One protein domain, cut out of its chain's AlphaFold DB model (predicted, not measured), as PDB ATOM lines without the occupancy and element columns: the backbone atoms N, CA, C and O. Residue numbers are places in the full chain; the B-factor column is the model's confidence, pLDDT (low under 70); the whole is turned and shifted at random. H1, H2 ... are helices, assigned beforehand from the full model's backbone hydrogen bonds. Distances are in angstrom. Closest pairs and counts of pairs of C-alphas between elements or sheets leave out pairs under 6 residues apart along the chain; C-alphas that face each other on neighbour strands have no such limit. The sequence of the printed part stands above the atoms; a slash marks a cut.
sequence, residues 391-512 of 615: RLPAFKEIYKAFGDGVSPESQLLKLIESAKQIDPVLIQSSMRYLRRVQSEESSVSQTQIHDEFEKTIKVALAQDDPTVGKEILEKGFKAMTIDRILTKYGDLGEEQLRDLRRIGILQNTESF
ATOM      1  N   ARG A 391       5.328  33.155 -11.019       85.94
ATOM      2  CA  ARG A 391       4.494  32.047 -10.529       85.94
ATOM      3  C   ARG A 391       5.276  30.757 -10.271       85.94
ATOM      4  O   ARG A 391       4.724  29.838  -9.662       85.94
ATOM      5  N   LEU A 392       6.532  30.670 -10.715       89.19
ATOM      6  CA  LEU A 392       7.356  29.474 -10.537       89.19
ATOM      7  C   LEU A 392       7.668  29.222  -9.050       89.19
ATOM      8  O   LEU A 392       7.952  30.177  -8.323       89.19
ATOM      9  N   PRO A 393       7.713  27.955  -8.592       91.19
ATOM     10  CA  PRO A 393       8.099  27.625  -7.217       91.19
ATOM     11  C   PRO A 393       9.451  28.220  -6.794       91.19
ATOM     12  O   PRO A 393       9.577  28.734  -5.685       91.19
ATOM     13  N   ALA A 394      10.424  28.262  -7.711       92.75
ATOM     14  CA  ALA A 394      11.724  28.886  -7.474       92.75
ATOM     15  C   ALA A 394      11.615  30.378  -7.120       92.75
ATOM     16  O   ALA A 394      12.273  30.843  -6.192       92.75
ATOM     17  N   PHE A 395      10.748  31.131  -7.810       91.12
ATOM     18  CA  PHE A 395      10.515  32.538  -7.478       91.12
ATOM     19  C   PHE A 395       9.891  32.693  -6.090       91.12
ATOM     20  O   PHE A 395      10.237  33.619  -5.356       91.12
ATOM     21  N   LYS A 396       9.026  31.749  -5.697       87.75
ATOM     22  CA  LYS A 396       8.419  31.739  -4.364       87.75
ATOM     23  C   LYS A 396       9.442  31.598  -3.252       87.75
ATOM     24  O   LYS A 396       9.363  32.318  -2.261       87.75
ATOM     25  N   GLU A 397      10.422  30.717  -3.425       89.44
ATOM     26  CA  GLU A 397      11.548  30.627  -2.494       89.44
ATOM     27  C   GLU A 397      12.375  31.917  -2.465       89.44
ATOM     28  O   GLU A 397      12.761  32.351  -1.381       89.44
ATOM     29  N   ILE A 398      12.603  32.559  -3.619       90.62
ATOM     30  CA  ILE A 398      13.363  33.817  -3.703       90.62
ATOM     31  C   ILE A 398      12.684  34.929  -2.896       90.62
ATOM     32  O   ILE A 398      13.315  35.510  -2.013       90.62
ATOM     33  N   TYR A 399      11.402  35.223  -3.145       87.00
ATOM     34  CA  TYR A 399      10.750  36.330  -2.435       87.00
ATOM     35  C   TYR A 399      10.501  36.001  -0.951       87.00
ATOM     36  O   TYR A 399      10.546  36.903  -0.114       87.00
ATOM     37  N   LYS A 400      10.300  34.720  -0.587       84.94
ATOM     38  CA  LYS A 400      10.218  34.280   0.820       84.94
ATOM     39  C   LYS A 400      11.553  34.434   1.546       84.94
ATOM     40  O   LYS A 400      11.557  34.850   2.702       84.94
ATOM     41  N   ALA A 401      12.678  34.156   0.883       87.94
ATOM     42  CA  ALA A 401      14.003  34.354   1.468       87.94
ATOM     43  C   ALA A 401      14.226  35.820   1.865       87.94
ATOM     44  O   ALA A 401      14.791  36.089   2.919       87.94
ATOM     45  N   PHE A 402      13.719  36.768   1.079       86.44
ATOM     46  CA  PHE A 402      13.869  38.198   1.349       86.44
ATOM     47  C   PHE A 402      12.761  38.812   2.231       86.44
ATOM     48  O   PHE A 402      12.879  39.976   2.610       86.44
ATOM     49  N   GLY A 403      11.718  38.061   2.597       74.75
ATOM     50  CA  GLY A 403      10.511  38.596   3.243       74.75
ATOM     51  C   GLY A 403      10.608  38.910   4.746       74.75
ATOM     52  O   GLY A 403      11.234  38.172   5.500       74.75
ATOM     53  N   ASP A 404       9.962  40.016   5.146       65.19
ATOM     54  CA  ASP A 404       9.628  40.591   6.478       65.19
ATOM     55  C   ASP A 404      10.483  40.265   7.734       65.19
ATOM     56  O   ASP A 404      10.040  40.410   8.875       65.19
ATOM     57  N   GLY A 405      11.753  39.886   7.570       63.41
ATOM     58  CA  GLY A 405      12.760  39.882   8.639       63.41
ATOM     59  C   GLY A 405      12.795  38.645   9.543       63.41
ATOM     60  O   GLY A 405      13.471  38.673  10.576       63.41
ATOM     61  N   VAL A 406      12.088  37.562   9.202       69.62
ATOM     62  CA  VAL A 406      12.108  36.314   9.997       69.62
ATOM     63  C   VAL A 406      13.274  35.411   9.585       69.62
ATOM     64  O   VAL A 406      13.912  34.789  10.436       69.62
ATOM     65  N   SER A 407      13.579  35.352   8.288       81.50
ATOM     66  CA  SER A 407      14.699  34.562   7.774       81.50
ATOM     67  C   SER A 407      16.048  35.259   8.024       81.50
ATOM     68  O   SER A 407      16.129  36.490   8.040       81.50
ATOM     69  N   PRO A 408      17.146  34.505   8.171       87.19
ATOM     70  CA  PRO A 408      18.497  35.073   8.225       87.19
ATOM     71  C   PRO A 408      18.824  35.951   7.009       87.19
ATOM     72  O   PRO A 408      19.493  36.975   7.138       87.19
ATOM     73  N   GLU A 409      18.325  35.556   5.839       90.00
ATOM     74  CA  GLU A 409      18.478  36.255   4.569       90.00
ATOM     75  C   GLU A 409      17.800  37.625   4.596       90.00
ATOM     76  O   GLU A 409      18.428  38.633   4.283       90.00
ATOM     77  N   SER A 410      16.531  37.674   5.010       87.31
ATOM     78  CA  SER A 410      15.757  38.916   5.102       87.31
ATOM     79  C   SER A 410      16.313  39.855   6.169       87.31
ATOM     80  O   SER A 410      16.352  41.064   5.957       87.31
ATOM     81  N   GLN A 411      16.809  39.326   7.294       88.56
ATOM     82  CA  GLN A 411      17.465  40.125   8.333       88.56
ATOM     83  C   GLN A 411      18.737  40.792   7.816       88.56
ATOM     84  O   GLN A 411      18.947  41.984   8.051       88.56
ATOM     85  N   LEU A 412      19.578  40.042   7.095       92.00
ATOM     86  CA  LEU A 412      20.785  40.603   6.500       92.00
ATOM     87  C   LEU A 412      20.442  41.586   5.378       92.00
ATOM     88  O   LEU A 412      21.027  42.666   5.340       92.00
ATOM     89  N   LEU A 413      19.471  41.273   4.517       91.69
ATOM     90  CA  LEU A 413      19.039  42.193   3.469       91.69
ATOM     91  C   LEU A 413      18.512  43.504   4.057       91.69
ATOM     92  O   LEU A 413      18.947  44.566   3.633       91.69
ATOM     93  N   LYS A 414      17.656  43.447   5.083       89.31
ATOM     94  CA  LYS A 414      17.142  44.635   5.780       89.31
ATOM     95  C   LYS A 414      18.269  45.468   6.386       89.31
ATOM     96  O   LYS A 414      18.229  46.699   6.343       89.31
ATOM     97  N   LEU A 415      19.292  44.815   6.940       90.50
ATOM     98  CA  LEU A 415      20.483  45.494   7.448       90.50
ATOM     99  C   LEU A 415      21.268  46.174   6.315       90.50
ATOM    100  O   LEU A 415      21.658  47.327   6.473       90.50
ATOM    101  N   ILE A 416      21.460  45.501   5.174       91.25
ATOM    102  CA  ILE A 416      22.095  46.087   3.984       91.25
ATOM    103  C   ILE A 416      21.276  47.287   3.487       91.25
ATOM    104  O   ILE A 416      21.820  48.380   3.365       91.25
ATOM    105  N   GLU A 417      19.973  47.121   3.258       88.56
ATOM    106  CA  GLU A 417      19.076  48.149   2.714       88.56
ATOM    107  C   GLU A 417      19.028  49.396   3.614       88.56
ATOM    108  O   GLU A 417      19.145  50.519   3.112       88.56
ATOM    109  N   SER A 418      18.949  49.209   4.938       87.75
ATOM    110  CA  SER A 418      18.902  50.299   5.928       87.75
ATOM    111  C   SER A 418      20.249  50.979   6.199       87.75
ATOM    112  O   SER A 418      20.274  52.110   6.696       87.75
ATOM    113  N   ALA A 419      21.374  50.341   5.861       87.88
ATOM    114  CA  ALA A 419      22.689  50.945   6.013       87.88
ATOM    115  C   ALA A 419      22.860  52.124   5.044       87.88
ATOM    116  O   ALA A 419      22.556  52.029   3.854       87.88
ATOM    117  N   LYS A 420      23.386  53.253   5.531       87.38
ATOM    118  CA  LYS A 420      23.703  54.404   4.663       87.38
ATOM    119  C   LYS A 420      24.923  54.145   3.779       87.38
ATOM    120  O   LYS A 420      24.990  54.652   2.671       87.38
ATOM    121  N   GLN A 421      25.868  53.367   4.289       88.69
ATOM    122  CA  GLN A 421      27.132  53.037   3.650       88.69
ATOM    123  C   GLN A 421      27.662  51.720   4.216       88.69
ATOM    124  O   GLN A 421      27.170  51.248   5.243       88.69
ATOM    125  N   ILE A 422      28.682  51.149   3.578       87.75
ATOM    126  CA  ILE A 422      29.366  49.979   4.125       87.75
ATOM    127  C   ILE A 422      30.076  50.329   5.447       87.75
ATOM    128  O   ILE A 422      30.768  51.345   5.548       87.75
ATOM    129  N   ASP A 423      29.889  49.501   6.477       86.31
ATOM    130  CA  ASP A 423      30.485  49.689   7.803       86.31
ATOM    131  C   ASP A 423      30.926  48.345   8.432       86.31
ATOM    132  O   ASP A 423      30.566  47.271   7.932       86.31
ATOM    133  N   PRO A 424      31.722  48.356   9.521       86.75
ATOM    134  CA  PRO A 424      32.210  47.122  10.136       86.75
ATOM    135  C   PRO A 424      31.108  46.174  10.629       86.75
ATOM    136  O   PRO A 424      31.309  44.958  10.622       86.75
ATOM    137  N   VAL A 425      29.949  46.699  11.045       89.19
ATOM    138  CA  VAL A 425      28.816  45.897  11.536       89.19
ATOM    139  C   VAL A 425      28.176  45.140  10.377       89.19
ATOM    140  O   VAL A 425      27.922  43.936  10.491       89.19
ATOM    141  N   LEU A 426      27.972  45.816   9.246       89.81
ATOM    142  CA  LEU A 426      27.426  45.226   8.030       89.81
ATOM    143  C   LEU A 426      28.337  44.122   7.485       89.81
ATOM    144  O   LEU A 426      27.875  43.031   7.139       89.81
ATOM    145  N   ILE A 427      29.648  44.366   7.483       88.81
ATOM    146  CA  ILE A 427      30.653  43.391   7.049       88.81
ATOM    147  C   ILE A 427      30.687  42.182   7.977       88.81
ATOM    148  O   ILE A 427      30.649  41.043   7.512       88.81
ATOM    149  N   GLN A 428      30.722  42.404   9.292       90.31
ATOM    150  CA  GLN A 428      30.738  41.309  10.258       90.31
ATOM    151  C   GLN A 428      29.473  40.450  10.147       90.31
ATOM    152  O   GLN A 428      29.557  39.224  10.244       90.31
ATOM    153  N   SER A 429      28.319  41.079   9.922       90.88
ATOM    154  CA  SER A 429      27.042  40.387   9.730       90.88
ATOM    155  C   SER A 429      27.035  39.576   8.433       90.88
ATOM    156  O   SER A 429      26.674  38.400   8.462       90.88
ATOM    157  N   SER A 430      27.548  40.143   7.336       90.25
ATOM    158  CA  SER A 430      27.690  39.457   6.042       90.25
ATOM    159  C   SER A 430      28.631  38.250   6.129       90.25
ATOM    160  O   SER A 430      28.293  37.158   5.678       90.25
ATOM    161  N   MET A 431      29.782  38.398   6.792       89.81
ATOM    162  CA  MET A 431      30.736  37.301   7.004       89.81
ATOM    163  C   MET A 431      30.184  36.220   7.939       89.81
ATOM    164  O   MET A 431      30.446  35.034   7.738       89.81
ATOM    165  N   ARG A 432      29.426  36.601   8.976       90.50
ATOM    166  CA  ARG A 432      28.766  35.643   9.877       90.50
ATOM    167  C   ARG A 432      27.726  34.823   9.125       90.50
ATOM    168  O   ARG A 432      27.674  33.611   9.316       90.50
ATOM    169  N   TYR A 433      26.938  35.480   8.280       89.38
ATOM    170  CA  TYR A 433      25.976  34.817   7.416       89.38
ATOM    171  C   TYR A 433      26.678  33.843   6.460       89.38
ATOM    172  O   TYR A 433      26.341  32.665   6.456       89.38
ATOM    173  N   LEU A 434      27.723  34.279   5.745       87.75
ATOM    174  CA  LEU A 434      28.478  33.415   4.827       87.75
ATOM    175  C   LEU A 434      29.018  32.150   5.521       87.75
ATOM    176  O   LEU A 434      28.825  31.045   5.022       87.75
ATOM    177  N   ARG A 435      29.619  32.289   6.712       88.38
ATOM    178  CA  ARG A 435      30.114  31.139   7.497       88.38
ATOM    179  C   ARG A 435      29.008  30.173   7.899       88.38
ATOM    180  O   ARG A 435      29.240  28.968   7.954       88.38
ATOM    181  N   ARG A 436      27.825  30.697   8.221       86.44
ATOM    182  CA  ARG A 436      26.667  29.871   8.550       86.44
ATOM    183  C   ARG A 436      26.258  29.034   7.341       86.44
ATOM    184  O   ARG A 436      26.162  27.820   7.479       86.44
ATOM    185  N   VAL A 437      26.091  29.649   6.171       84.00
ATOM    186  CA  VAL A 437      25.691  28.911   4.961       84.00
ATOM    187  C   VAL A 437      26.744  27.866   4.577       84.00
ATOM    188  O   VAL A 437      26.400  26.715   4.331       84.00
ATOM    189  N   GLN A 438      28.035  28.208   4.660       83.69
ATOM    190  CA  GLN A 438      29.142  27.258   4.461       83.69
ATOM    191  C   GLN A 438      29.092  26.048   5.409       83.69
ATOM    192  O   GLN A 438      29.567  24.974   5.054       83.69
ATOM    193  N   SER A 439      28.553  26.211   6.623       82.12
ATOM    194  CA  SER A 439      28.404  25.107   7.581       82.12
ATOM    195  C   SER A 439      27.164  24.242   7.339       82.12
ATOM    196  O   SER A 439      27.141  23.089   7.766       82.12
ATOM    197  N   GLU A 440      26.148  24.785   6.666       80.44
ATOM    198  CA  GLU A 440      24.876  24.109   6.387       80.44
ATOM    199  C   GLU A 440      24.918  23.322   5.061       80.44
ATOM    200  O   GLU A 440      24.210  22.326   4.917       80.44
ATOM    201  N   GLU A 441      25.780  23.707   4.111       76.19
ATOM    202  CA  GLU A 441      25.792  23.161   2.748       76.19
ATOM    203  C   GLU A 441      27.205  22.727   2.299       76.19
ATOM    204  O   GLU A 441      28.147  23.512   2.319       76.19
ATOM    205  N   SER A 442      27.363  21.464   1.869       64.81
ATOM    206  CA  SER A 442      28.673  20.843   1.559       64.81
ATOM    207  C   SER A 442      28.875  20.437   0.090       64.81
ATOM    208  O   SER A 442      29.827  19.723  -0.234       64.81
ATOM    209  N   SER A 443      28.001  20.866  -0.826       74.50
ATOM    210  CA  SER A 443      28.135  20.516  -2.246       74.50
ATOM    211  C   SER A 443      29.144  21.411  -2.985       74.50
ATOM    212  O   SER A 443      29.401  22.562  -2.621       74.50
ATOM    213  N   VAL A 444      29.722  20.875  -4.068       69.38
ATOM    214  CA  VAL A 444      30.723  21.573  -4.900       69.38
ATOM    215  C   VAL A 444      30.150  22.846  -5.535       69.38
ATOM    216  O   VAL A 444      30.835  23.865  -5.570       69.38
ATOM    217  N   SER A 445      28.891  22.818  -5.986       70.62
ATOM    218  CA  SER A 445      28.215  23.994  -6.553       70.62
ATOM    219  C   SER A 445      28.023  25.110  -5.523       70.62
ATOM    220  O   SER A 445      28.225  26.275  -5.848       70.62
ATOM    221  N   GLN A 446      27.720  24.766  -4.266       75.81
ATOM    222  CA  GLN A 446      27.572  25.753  -3.189       75.81
ATOM    223  C   GLN A 446      28.910  26.367  -2.775       75.81
ATOM    224  O   GLN A 446      28.987  27.553  -2.474       75.81
ATOM    225  N   THR A 447      29.995  25.591  -2.841       78.25
ATOM    226  CA  THR A 447      31.346  26.101  -2.556       78.25
ATOM    227  C   THR A 447      31.730  27.237  -3.513       78.25
ATOM    228  O   THR A 447      32.219  28.270  -3.068       78.25
ATOM    229  N   GLN A 448      31.432  27.097  -4.810       82.12
ATOM    230  CA  GLN A 448      31.703  28.143  -5.807       82.12
ATOM    231  C   GLN A 448      30.885  29.419  -5.555       82.12
ATOM    232  O   GLN A 448      31.437  30.516  -5.591       82.12
ATOM    233  N   ILE A 449      29.593  29.276  -5.236       83.00
ATOM    234  CA  ILE A 449      28.704  30.403  -4.903       83.00
ATOM    235  C   ILE A 449      29.232  31.174  -3.677       83.00
ATOM    236  O   ILE A 449      29.233  32.407  -3.655       83.00
ATOM    237  N   HIS A 450      29.733  30.461  -2.664       84.94
ATOM    238  CA  HIS A 450      30.327  31.070  -1.472       84.94
ATOM    239  C   HIS A 450      31.605  31.859  -1.776       84.94
ATOM    240  O   HIS A 450      31.754  32.986  -1.296       84.94
ATOM    241  N   ASP A 451      32.503  31.295  -2.586       87.00
ATOM    242  CA  ASP A 451      33.759  31.946  -2.975       87.00
ATOM    243  C   ASP A 451      33.499  33.242  -3.765       87.00
ATOM    244  O   ASP A 451      34.177  34.259  -3.568       87.00
ATOM    245  N   GLU A 452      32.479  33.242  -4.630       89.12
ATOM    246  CA  GLU A 452      32.050  34.428  -5.375       89.12
ATOM    247  C   GLU A 452      31.486  35.522  -4.460       89.12
ATOM    248  O   GLU A 452      31.812  36.707  -4.631       89.12
ATOM    249  N   PHE A 453      30.696  35.161  -3.444       91.50
ATOM    250  CA  PHE A 453      30.204  36.147  -2.483       91.50
ATOM    251  C   PHE A 453      31.325  36.698  -1.595       91.50
ATOM    252  O   PHE A 453      31.392  37.909  -1.376       91.50
ATOM    253  N   GLU A 454      32.274  35.863  -1.155       91.12
ATOM    254  CA  GLU A 454      33.454  36.333  -0.417       91.12
ATOM    255  C   GLU A 454      34.275  37.331  -1.249       91.12
ATOM    256  O   GLU A 454      34.704  38.380  -0.752       91.12
ATOM    257  N   LYS A 455      34.462  37.044  -2.542       92.69
ATOM    258  CA  LYS A 455      35.091  37.978  -3.481       92.69
ATOM    259  C   LYS A 455      34.294  39.278  -3.585       92.69
ATOM    260  O   LYS A 455      34.898  40.349  -3.602       92.69
ATOM    261  N   THR A 456      32.966  39.203  -3.606       92.62
ATOM    262  CA  THR A 456      32.096  40.383  -3.678       92.62
ATOM    263  C   THR A 456      32.235  41.269  -2.440       92.62
ATOM    264  O   THR A 456      32.379  42.480  -2.582       92.62
ATOM    265  N   ILE A 457      32.321  40.683  -1.241       89.88
ATOM    266  CA  ILE A 457      32.611  41.419   0.001       89.88
ATOM    267  C   ILE A 457      33.960  42.147  -0.106       89.88
ATOM    268  O   ILE A 457      34.052  43.329   0.226       89.88
ATOM    269  N   LYS A 458      35.006  41.480  -0.614       92.00
ATOM    270  CA  LYS A 458      36.332  42.097  -0.814       92.00
ATOM    271  C   LYS A 458      36.291  43.252  -1.819       92.00
ATOM    272  O   LYS A 458      36.920  44.278  -1.579       92.00
ATOM    273  N   VAL A 459      35.548  43.107  -2.918       92.44
ATOM    274  CA  VAL A 459      35.382  44.163  -3.933       92.44
ATOM    275  C   VAL A 459      34.601  45.351  -3.376       92.44
ATOM    276  O   VAL A 459      35.004  46.488  -3.603       92.44
ATOM    277  N   ALA A 460      33.527  45.097  -2.627       90.62
ATOM    278  CA  ALA A 460      32.728  46.124  -1.964       90.62
ATOM    279  C   ALA A 460      33.562  46.945  -0.965       90.62
ATOM    280  O   ALA A 460      33.446  48.166  -0.920       90.62
ATOM    281  N   LEU A 461      34.444  46.281  -0.210       89.75
ATOM    282  CA  LEU A 461      35.376  46.912   0.733       89.75
ATOM    283  C   LEU A 461      36.486  47.732   0.067       89.75
ATOM    284  O   LEU A 461      37.036  48.629   0.697       89.75
ATOM    285  N   ALA A 462      36.844  47.395  -1.170       91.25
ATOM    286  CA  ALA A 462      37.898  48.069  -1.919       91.25
ATOM    287  C   ALA A 462      37.401  49.308  -2.684       91.25
ATOM    288  O   ALA A 462      38.200  49.946  -3.364       91.25
ATOM    289  N   GLN A 463      36.101  49.627  -2.624       93.25
ATOM    290  CA  GLN A 463      35.561  50.820  -3.271       93.25
ATOM    291  C   GLN A 463      35.926  52.081  -2.489       93.25
ATOM    292  O   GLN A 463      35.725  52.145  -1.277       93.25
ATOM    293  N   ASP A 464      36.382  53.105  -3.210       88.12
ATOM    294  CA  ASP A 464      36.655  54.427  -2.637       88.12
ATOM    295  C   ASP A 464      35.369  55.133  -2.176       88.12
ATOM    296  O   ASP A 464      35.404  55.913  -1.225       88.12
ATOM    297  N   ASP A 465      34.231  54.846  -2.825       90.56
ATOM    298  CA  ASP A 465      32.901  55.303  -2.412       90.56
ATOM    299  C   ASP A 465      32.171  54.200  -1.612       90.56
ATOM    300  O   ASP A 465      31.752  53.183  -2.184       90.56
ATOM    301  N   PRO A 466      31.955  54.396  -0.297       85.19
ATOM    302  CA  PRO A 466      31.231  53.463   0.566       85.19
ATOM    303  C   PRO A 466      29.785  53.165   0.134       85.19
ATOM    304  O   PRO A 466      29.231  52.130   0.519       85.19
ATOM    305  N   THR A 467      29.168  54.056  -0.647       87.69
ATOM    306  CA  THR A 467      27.820  53.893  -1.213       87.69
ATOM    307  C   THR A 467      27.842  52.895  -2.364       87.69
ATOM    308  O   THR A 467      27.050  51.955  -2.385       87.69
ATOM    309  N   VAL A 468      28.817  53.024  -3.268       89.69
ATOM    310  CA  VAL A 468      29.050  52.054  -4.350       89.69
ATOM    311  C   VAL A 468      29.403  50.685  -3.762       89.69
ATOM    312  O   VAL A 468      28.884  49.661  -4.208       89.69
ATOM    313  N   GLY A 469      30.221  50.658  -2.704       89.94
ATOM    314  CA  GLY A 469      30.519  49.434  -1.955       89.94
ATOM    315  C   GLY A 469      29.260  48.746  -1.413       89.94
ATOM    316  O   GLY A 469      29.099  47.535  -1.584       89.94
ATOM    317  N   LYS A 470      28.326  49.507  -0.823       92.56
ATOM    318  CA  LYS A 470      27.024  48.989  -0.369       92.56
ATOM    319  C   LYS A 470      26.220  48.382  -1.525       92.56
ATOM    320  O   LYS A 470      25.730  47.265  -1.380       92.56
ATOM    321  N   GLU A 471      26.091  49.076  -2.655       91.06
ATOM    322  CA  GLU A 471      25.320  48.581  -3.808       91.06
ATOM    323  C   GLU A 471      25.889  47.273  -4.377       91.06
ATOM    324  O   GLU A 471      25.137  46.361  -4.731       91.06
ATOM    325  N   ILE A 472      27.221  47.159  -4.441       92.94
ATOM    326  CA  ILE A 472      27.907  45.928  -4.850       92.94
ATOM    327  C   ILE A 472      27.599  44.794  -3.868       92.94
ATOM    328  O   ILE A 472      27.275  43.685  -4.296       92.94
ATOM    329  N   LEU A 473      27.672  45.068  -2.561       93.44
ATOM    330  CA  LEU A 473      27.376  44.083  -1.523       93.44
ATOM    331  C   LEU A 473      25.921  43.604  -1.593       93.44
ATOM    332  O   LEU A 473      25.678  42.401  -1.528       93.44
ATOM    333  N   GLU A 474      24.966  44.521  -1.764       93.88
ATOM    334  CA  GLU A 474      23.543  44.202  -1.891       93.88
ATOM    335  C   GLU A 474      23.276  43.295  -3.096       93.88
ATOM    336  O   GLU A 474      22.678  42.226  -2.953       93.88
ATOM    337  N   LYS A 475      23.774  43.680  -4.278       93.31
ATOM    338  CA  LYS A 475      23.617  42.889  -5.507       93.31
ATOM    339  C   LYS A 475      24.276  41.518  -5.383       93.31
ATOM    340  O   LYS A 475      23.670  40.524  -5.772       93.31
ATOM    341  N   GLY A 476      25.478  41.451  -4.809       94.00
ATOM    342  CA  GLY A 476      26.188  40.194  -4.569       94.00
ATOM    343  C   GLY A 476      25.452  39.265  -3.612       94.00
ATOM    344  O   GLY A 476      25.344  38.070  -3.872       94.00
ATOM    345  N   PHE A 477      24.906  39.817  -2.529       94.75
ATOM    346  CA  PHE A 477      24.147  39.053  -1.545       94.75
ATOM    347  C   PHE A 477      22.858  38.482  -2.149       94.75
ATOM    348  O   PHE A 477      22.557  37.297  -1.966       94.75
ATOM    349  N   LYS A 478      22.124  39.303  -2.914       94.44
ATOM    350  CA  LYS A 478      20.930  38.860  -3.644       94.44
ATOM    351  C   LYS A 478      21.283  37.764  -4.647       94.44
ATOM    352  O   LYS A 478      20.657  36.710  -4.609       94.44
ATOM    353  N   ALA A 479      22.310  37.973  -5.474       94.31
ATOM    354  CA  ALA A 479      22.760  36.998  -6.469       94.31
ATOM    355  C   ALA A 479      23.122  35.647  -5.835       94.31
ATOM    356  O   ALA A 479      22.542  34.635  -6.210       94.31
ATOM    357  N   MET A 480      23.969  35.639  -4.801       93.62
ATOM    358  CA  MET A 480      24.349  34.418  -4.079       93.62
ATOM    359  C   MET A 480      23.127  33.691  -3.496       93.62
ATOM    360  O   MET A 480      23.000  32.475  -3.630       93.62
ATOM    361  N   THR A 481      22.204  34.427  -2.867       93.06
ATOM    362  CA  THR A 481      20.984  33.837  -2.295       93.06
ATOM    363  C   THR A 481      20.109  33.206  -3.378       93.06
ATOM    364  O   THR A 481      19.626  32.086  -3.203       93.06
ATOM    365  N   ILE A 482      19.936  33.898  -4.508       94.50
ATOM    366  CA  ILE A 482      19.160  33.417  -5.653       94.50
ATOM    367  C   ILE A 482      19.819  32.185  -6.263       94.50
ATOM    368  O   ILE A 482      19.148  31.175  -6.431       94.50
ATOM    369  N   ASP A 483      21.118  32.222  -6.549       92.75
ATOM    370  CA  ASP A 483      21.831  31.096  -7.153       92.75
ATOM    371  C   ASP A 483      21.759  29.846  -6.282       92.75
ATOM    372  O   ASP A 483      21.464  28.762  -6.791       92.75
ATOM    373  N   ARG A 484      21.904  29.999  -4.960       91.19
ATOM    374  CA  ARG A 484      21.723  28.897  -4.012       91.19
ATOM    375  C   ARG A 484      20.329  28.285  -4.118       91.19
ATOM    376  O   ARG A 484      20.213  27.062  -4.173       91.19
ATOM    377  N   ILE A 485      19.281  29.109  -4.180       92.31
ATOM    378  CA  ILE A 485      17.901  28.634  -4.368       92.31
ATOM    379  C   ILE A 485      17.769  27.914  -5.711       92.31
ATOM    380  O   ILE A 485      17.287  26.783  -5.747       92.31
ATOM    381  N   LEU A 486      18.249  28.516  -6.800       93.00
ATOM    382  CA  LEU A 486      18.128  27.968  -8.150       93.00
ATOM    383  C   LEU A 486      18.864  26.634  -8.329       93.00
ATOM    384  O   LEU A 486      18.423  25.821  -9.137       93.00
ATOM    385  N   THR A 487      19.909  26.340  -7.546       89.88
ATOM    386  CA  THR A 487      20.562  25.016  -7.587       89.88
ATOM    387  C   THR A 487      19.634  23.852  -7.214       89.88
ATOM    388  O   THR A 487      19.903  22.717  -7.605       89.88
ATOM    389  N   LYS A 488      18.534  24.117  -6.494       90.50
ATOM    390  CA  LYS A 488      17.508  23.119  -6.151       90.50
ATOM    391  C   LYS A 488      16.559  22.814  -7.319       90.50
ATOM    392  O   LYS A 488      15.845  21.818  -7.267       90.50
ATOM    393  N   TYR A 489      16.563  23.650  -8.359       91.06
ATOM    394  CA  TYR A 489      15.621  23.642  -9.482       91.06
ATOM    395  C   TYR A 489      16.335  23.328 -10.807       91.06
ATOM    396  O   TYR A 489      16.364  24.138 -11.734       91.06
ATOM    397  N   GLY A 490      16.972  22.153 -10.874       81.50
ATOM    398  CA  GLY A 490      17.803  21.736 -12.015       81.50
ATOM    399  C   GLY A 490      17.039  21.382 -13.299       81.50
ATOM    400  O   GLY A 490      17.666  21.102 -14.316       81.50
ATOM    401  N   ASP A 491      15.709  21.368 -13.256       90.25
ATOM    402  CA  ASP A 491      14.799  21.092 -14.371       90.25
ATOM    403  C   ASP A 491      14.385  22.348 -15.156       90.25
ATOM    404  O   ASP A 491      13.807  22.239 -16.239       90.25
ATOM    405  N   LEU A 492      14.697  23.543 -14.644       91.88
ATOM    406  CA  LEU A 492      14.398  24.805 -15.320       91.88
ATOM    407  C   LEU A 492      15.313  25.035 -16.531       91.88
ATOM    408  O   LEU A 492      16.523  24.815 -16.479       91.88
ATOM    409  N   GLY A 493      14.740  25.555 -17.619       91.62
ATOM    410  CA  GLY A 493      15.505  25.935 -18.808       91.62
ATOM    411  C   GLY A 493      16.418  27.143 -18.565       91.62
ATOM    412  O   GLY A 493      16.146  27.986 -17.708       91.62
ATOM    413  N   GLU A 494      17.478  27.285 -19.368       90.12
ATOM    414  CA  GLU A 494      18.452  28.385 -19.233       90.12
ATOM    415  C   GLU A 494      17.810  29.780 -19.285       90.12
ATOM    416  O   GLU A 494      18.231  30.688 -18.566       90.12
ATOM    417  N   GLU A 495      16.779  29.958 -20.115       87.19
ATOM    418  CA  GLU A 495      16.034  31.216 -20.206       87.19
ATOM    419  C   GLU A 495      15.295  31.528 -18.897       87.19
ATOM    420  O   GLU A 495      15.409  32.638 -18.380       87.19
ATOM    421  N   GLN A 496      14.615  30.538 -18.306       90.56
ATOM    422  CA  GLN A 496      13.898  30.705 -17.039       90.56
ATOM    423  C   GLN A 496      14.861  31.017 -15.893       90.56
ATOM    424  O   GLN A 496      14.596  31.918 -15.101       90.56
ATOM    425  N   LEU A 497      16.002  30.323 -15.825       92.69
ATOM    426  CA  LEU A 497      17.047  30.597 -14.834       92.69
ATOM    427  C   LEU A 497      17.595  32.023 -14.974       92.69
ATOM    428  O   LEU A 497      17.798  32.715 -13.976       92.69
ATOM    429  N   ARG A 498      17.815  32.487 -16.209       90.62
ATOM    430  CA  ARG A 498      18.265  33.856 -16.487       90.62
ATOM    431  C   ARG A 498      17.231  34.894 -16.051       90.62
ATOM    432  O   ARG A 498      17.602  35.874 -15.407       90.62
ATOM    433  N   ASP A 499      15.958  34.681 -16.371       87.88
ATOM    434  CA  ASP A 499      14.882  35.602 -15.994       87.88
ATOM    435  C   ASP A 499      14.639  35.610 -14.475       87.88
ATOM    436  O   ASP A 499      14.508  36.687 -13.893       87.88
ATOM    437  N   LEU A 500      14.694  34.453 -13.804       91.94
ATOM    438  CA  LEU A 500      14.615  34.361 -12.339       91.94
ATOM    439  C   LEU A 500      15.750  35.121 -11.650       91.94
ATOM    440  O   LEU A 500      15.494  35.839 -10.687       91.94
ATOM    441  N   ARG A 501      16.989  35.022 -12.149       92.19
ATOM    442  CA  ARG A 501      18.115  35.826 -11.642       92.19
ATOM    443  C   ARG A 501      17.869  37.313 -11.827       92.19
ATOM    444  O   ARG A 501      18.005  38.084 -10.879       92.19
ATOM    445  N   ARG A 502      17.492  37.711 -13.044       89.12
ATOM    446  CA  ARG A 502      17.266  39.115 -13.389       89.12
ATOM    447  C   ARG A 502      16.180  39.735 -12.513       89.12
ATOM    448  O   ARG A 502      16.416  40.791 -11.940       89.12
ATOM    449  N   ILE A 503      15.024  39.085 -12.390       87.38
ATOM    450  CA  ILE A 503      13.889  39.593 -11.607       87.38
ATOM    451  C   ILE A 503      14.148  39.446 -10.101       87.38
ATOM    452  O   ILE A 503      13.798  40.331  -9.318       87.38
ATOM    453  N   GLY A 504      14.799  38.357  -9.688       89.69
ATOM    454  CA  GLY A 504      15.137  38.076  -8.296       89.69
ATOM    455  C   GLY A 504      16.040  39.143  -7.673       89.69
ATOM    456  O   GLY A 504      15.812  39.548  -6.538       89.69
ATOM    457  N   ILE A 505      17.031  39.654  -8.415       90.06
ATOM    458  CA  ILE A 505      17.939  40.709  -7.922       90.06
ATOM    459  C   ILE A 505      17.197  42.037  -7.684       90.06
ATOM    460  O   ILE A 505      17.638  42.852  -6.874       90.06
ATOM    461  N   LEU A 506      16.058  42.252  -8.346       86.88
ATOM    462  CA  LEU A 506      15.227  43.440  -8.143       86.88
ATOM    463  C   LEU A 506      14.360  43.348  -6.877       86.88
ATOM    464  O   LEU A 506      13.804  44.355  -6.451       86.88
ATOM    465  N   GLN A 507      14.236  42.174  -6.255       86.12
ATOM    466  CA  GLN A 507      13.428  42.016  -5.046       86.12
ATOM    467  C   GLN A 507      14.060  42.751  -3.857       86.12
ATOM    468  O   GLN A 507      15.282  42.849  -3.744       86.12
ATOM    469  N   ASN A 508      13.222  43.263  -2.963       84.00
ATOM    470  CA  ASN A 508      13.599  43.927  -1.714       84.00
ATOM    471  C   ASN A 508      12.751  43.389  -0.551       84.00
ATOM    472  O   ASN A 508      11.850  42.569  -0.756       84.00
ATOM    473  N   THR A 509      13.017  43.855   0.669       79.44
ATOM    474  CA  THR A 509      12.260  43.404   1.853       79.44
ATOM    475  C   THR A 509      10.765  43.741   1.799       79.44
ATOM    476  O   THR A 509       9.955  43.037   2.404       79.44
ATOM    477  N   GLU A 510      10.367  44.753   1.024       78.38
ATOM    478  CA  GLU A 510       8.962  45.129   0.816       78.38
ATOM    479  C   GLU A 510       8.264  44.272  -0.248       78.38
ATOM    480  O   GLU A 510       7.041  44.138  -0.233       78.38
ATOM    481  N   SER A 511       9.027  43.640  -1.144       78.00
ATOM    482  CA  SER A 511       8.494  42.892  -2.284       78.00
ATOM    483  C   SER A 511       7.613  41.731  -1.839       78.00
ATOM    484  O   SER A 511       6.597  41.471  -2.474       78.00
ATOM    485  N   PHE A 512       7.935  41.094  -0.705       81.31
ATOM    486  CA  PHE A 512       7.131  40.019  -0.116       81.31
ATOM    487  C   PHE A 512       5.656  40.403   0.030       81.31
ATOM    488  O   PHE A 512       4.793  39.589  -0.288       81.31
TER     489      PHE A 512
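What this domain is: This is residues 391 to 512 of the 615 residues of the protein "HDc domain-containing protein" of Candidatus Levybacteria bacterium GW2011_GWA2_40_8 (UniProt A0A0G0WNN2). In a bundle of six helices, H2 to H5 run alternately opposite ways round a ring, with long H5 nearest the middle; H1 and H6, side by side, pack slantwise on H5. The printed part has 122 residues, with named helices H1 to H6 in order and no named strand: all helix. It is compact, with a radius of gyration of the C-alphas of 13.9 A and spans of 41 by 32 by 26 A.

How they stand to each other: H1, residues 393 to 402, touches H2, residues 408 to 418; their closest C-alphas, Phe 402 and Ser 410, are 4.3 A apart. H2 forms a hairpin with H3, residues 424 to 440; closest C-alphas Ile 416 and Leu 426, 6.7 A. H4, residues 444 to 461, and the hub H5, residues 466 to 486, touch at a shallow tilt of 9 degrees, opposite ways; closest C-alphas Ala 460 and Gly 469, 4.0 A. H6, residues 494 to 505, touches H1 with residues 500 to 504 alone; closest C-alphas Ile 398 and Gly 504, 6.5 A. Every O i to N i+4 pair in H1 to H6 is within hydrogen-bond range.

Where its parts are: H1 begins at C-alpha 393 (8.099, 27.625, -7.217); H6 ends at C-alpha 505 (17.939, 40.709, -7.922). H5 is 30.0 A long.

The domain as a whole: The printed part has no cut and no long link. Residues 404 to 406, 442 and 444 have pLDDT under 70.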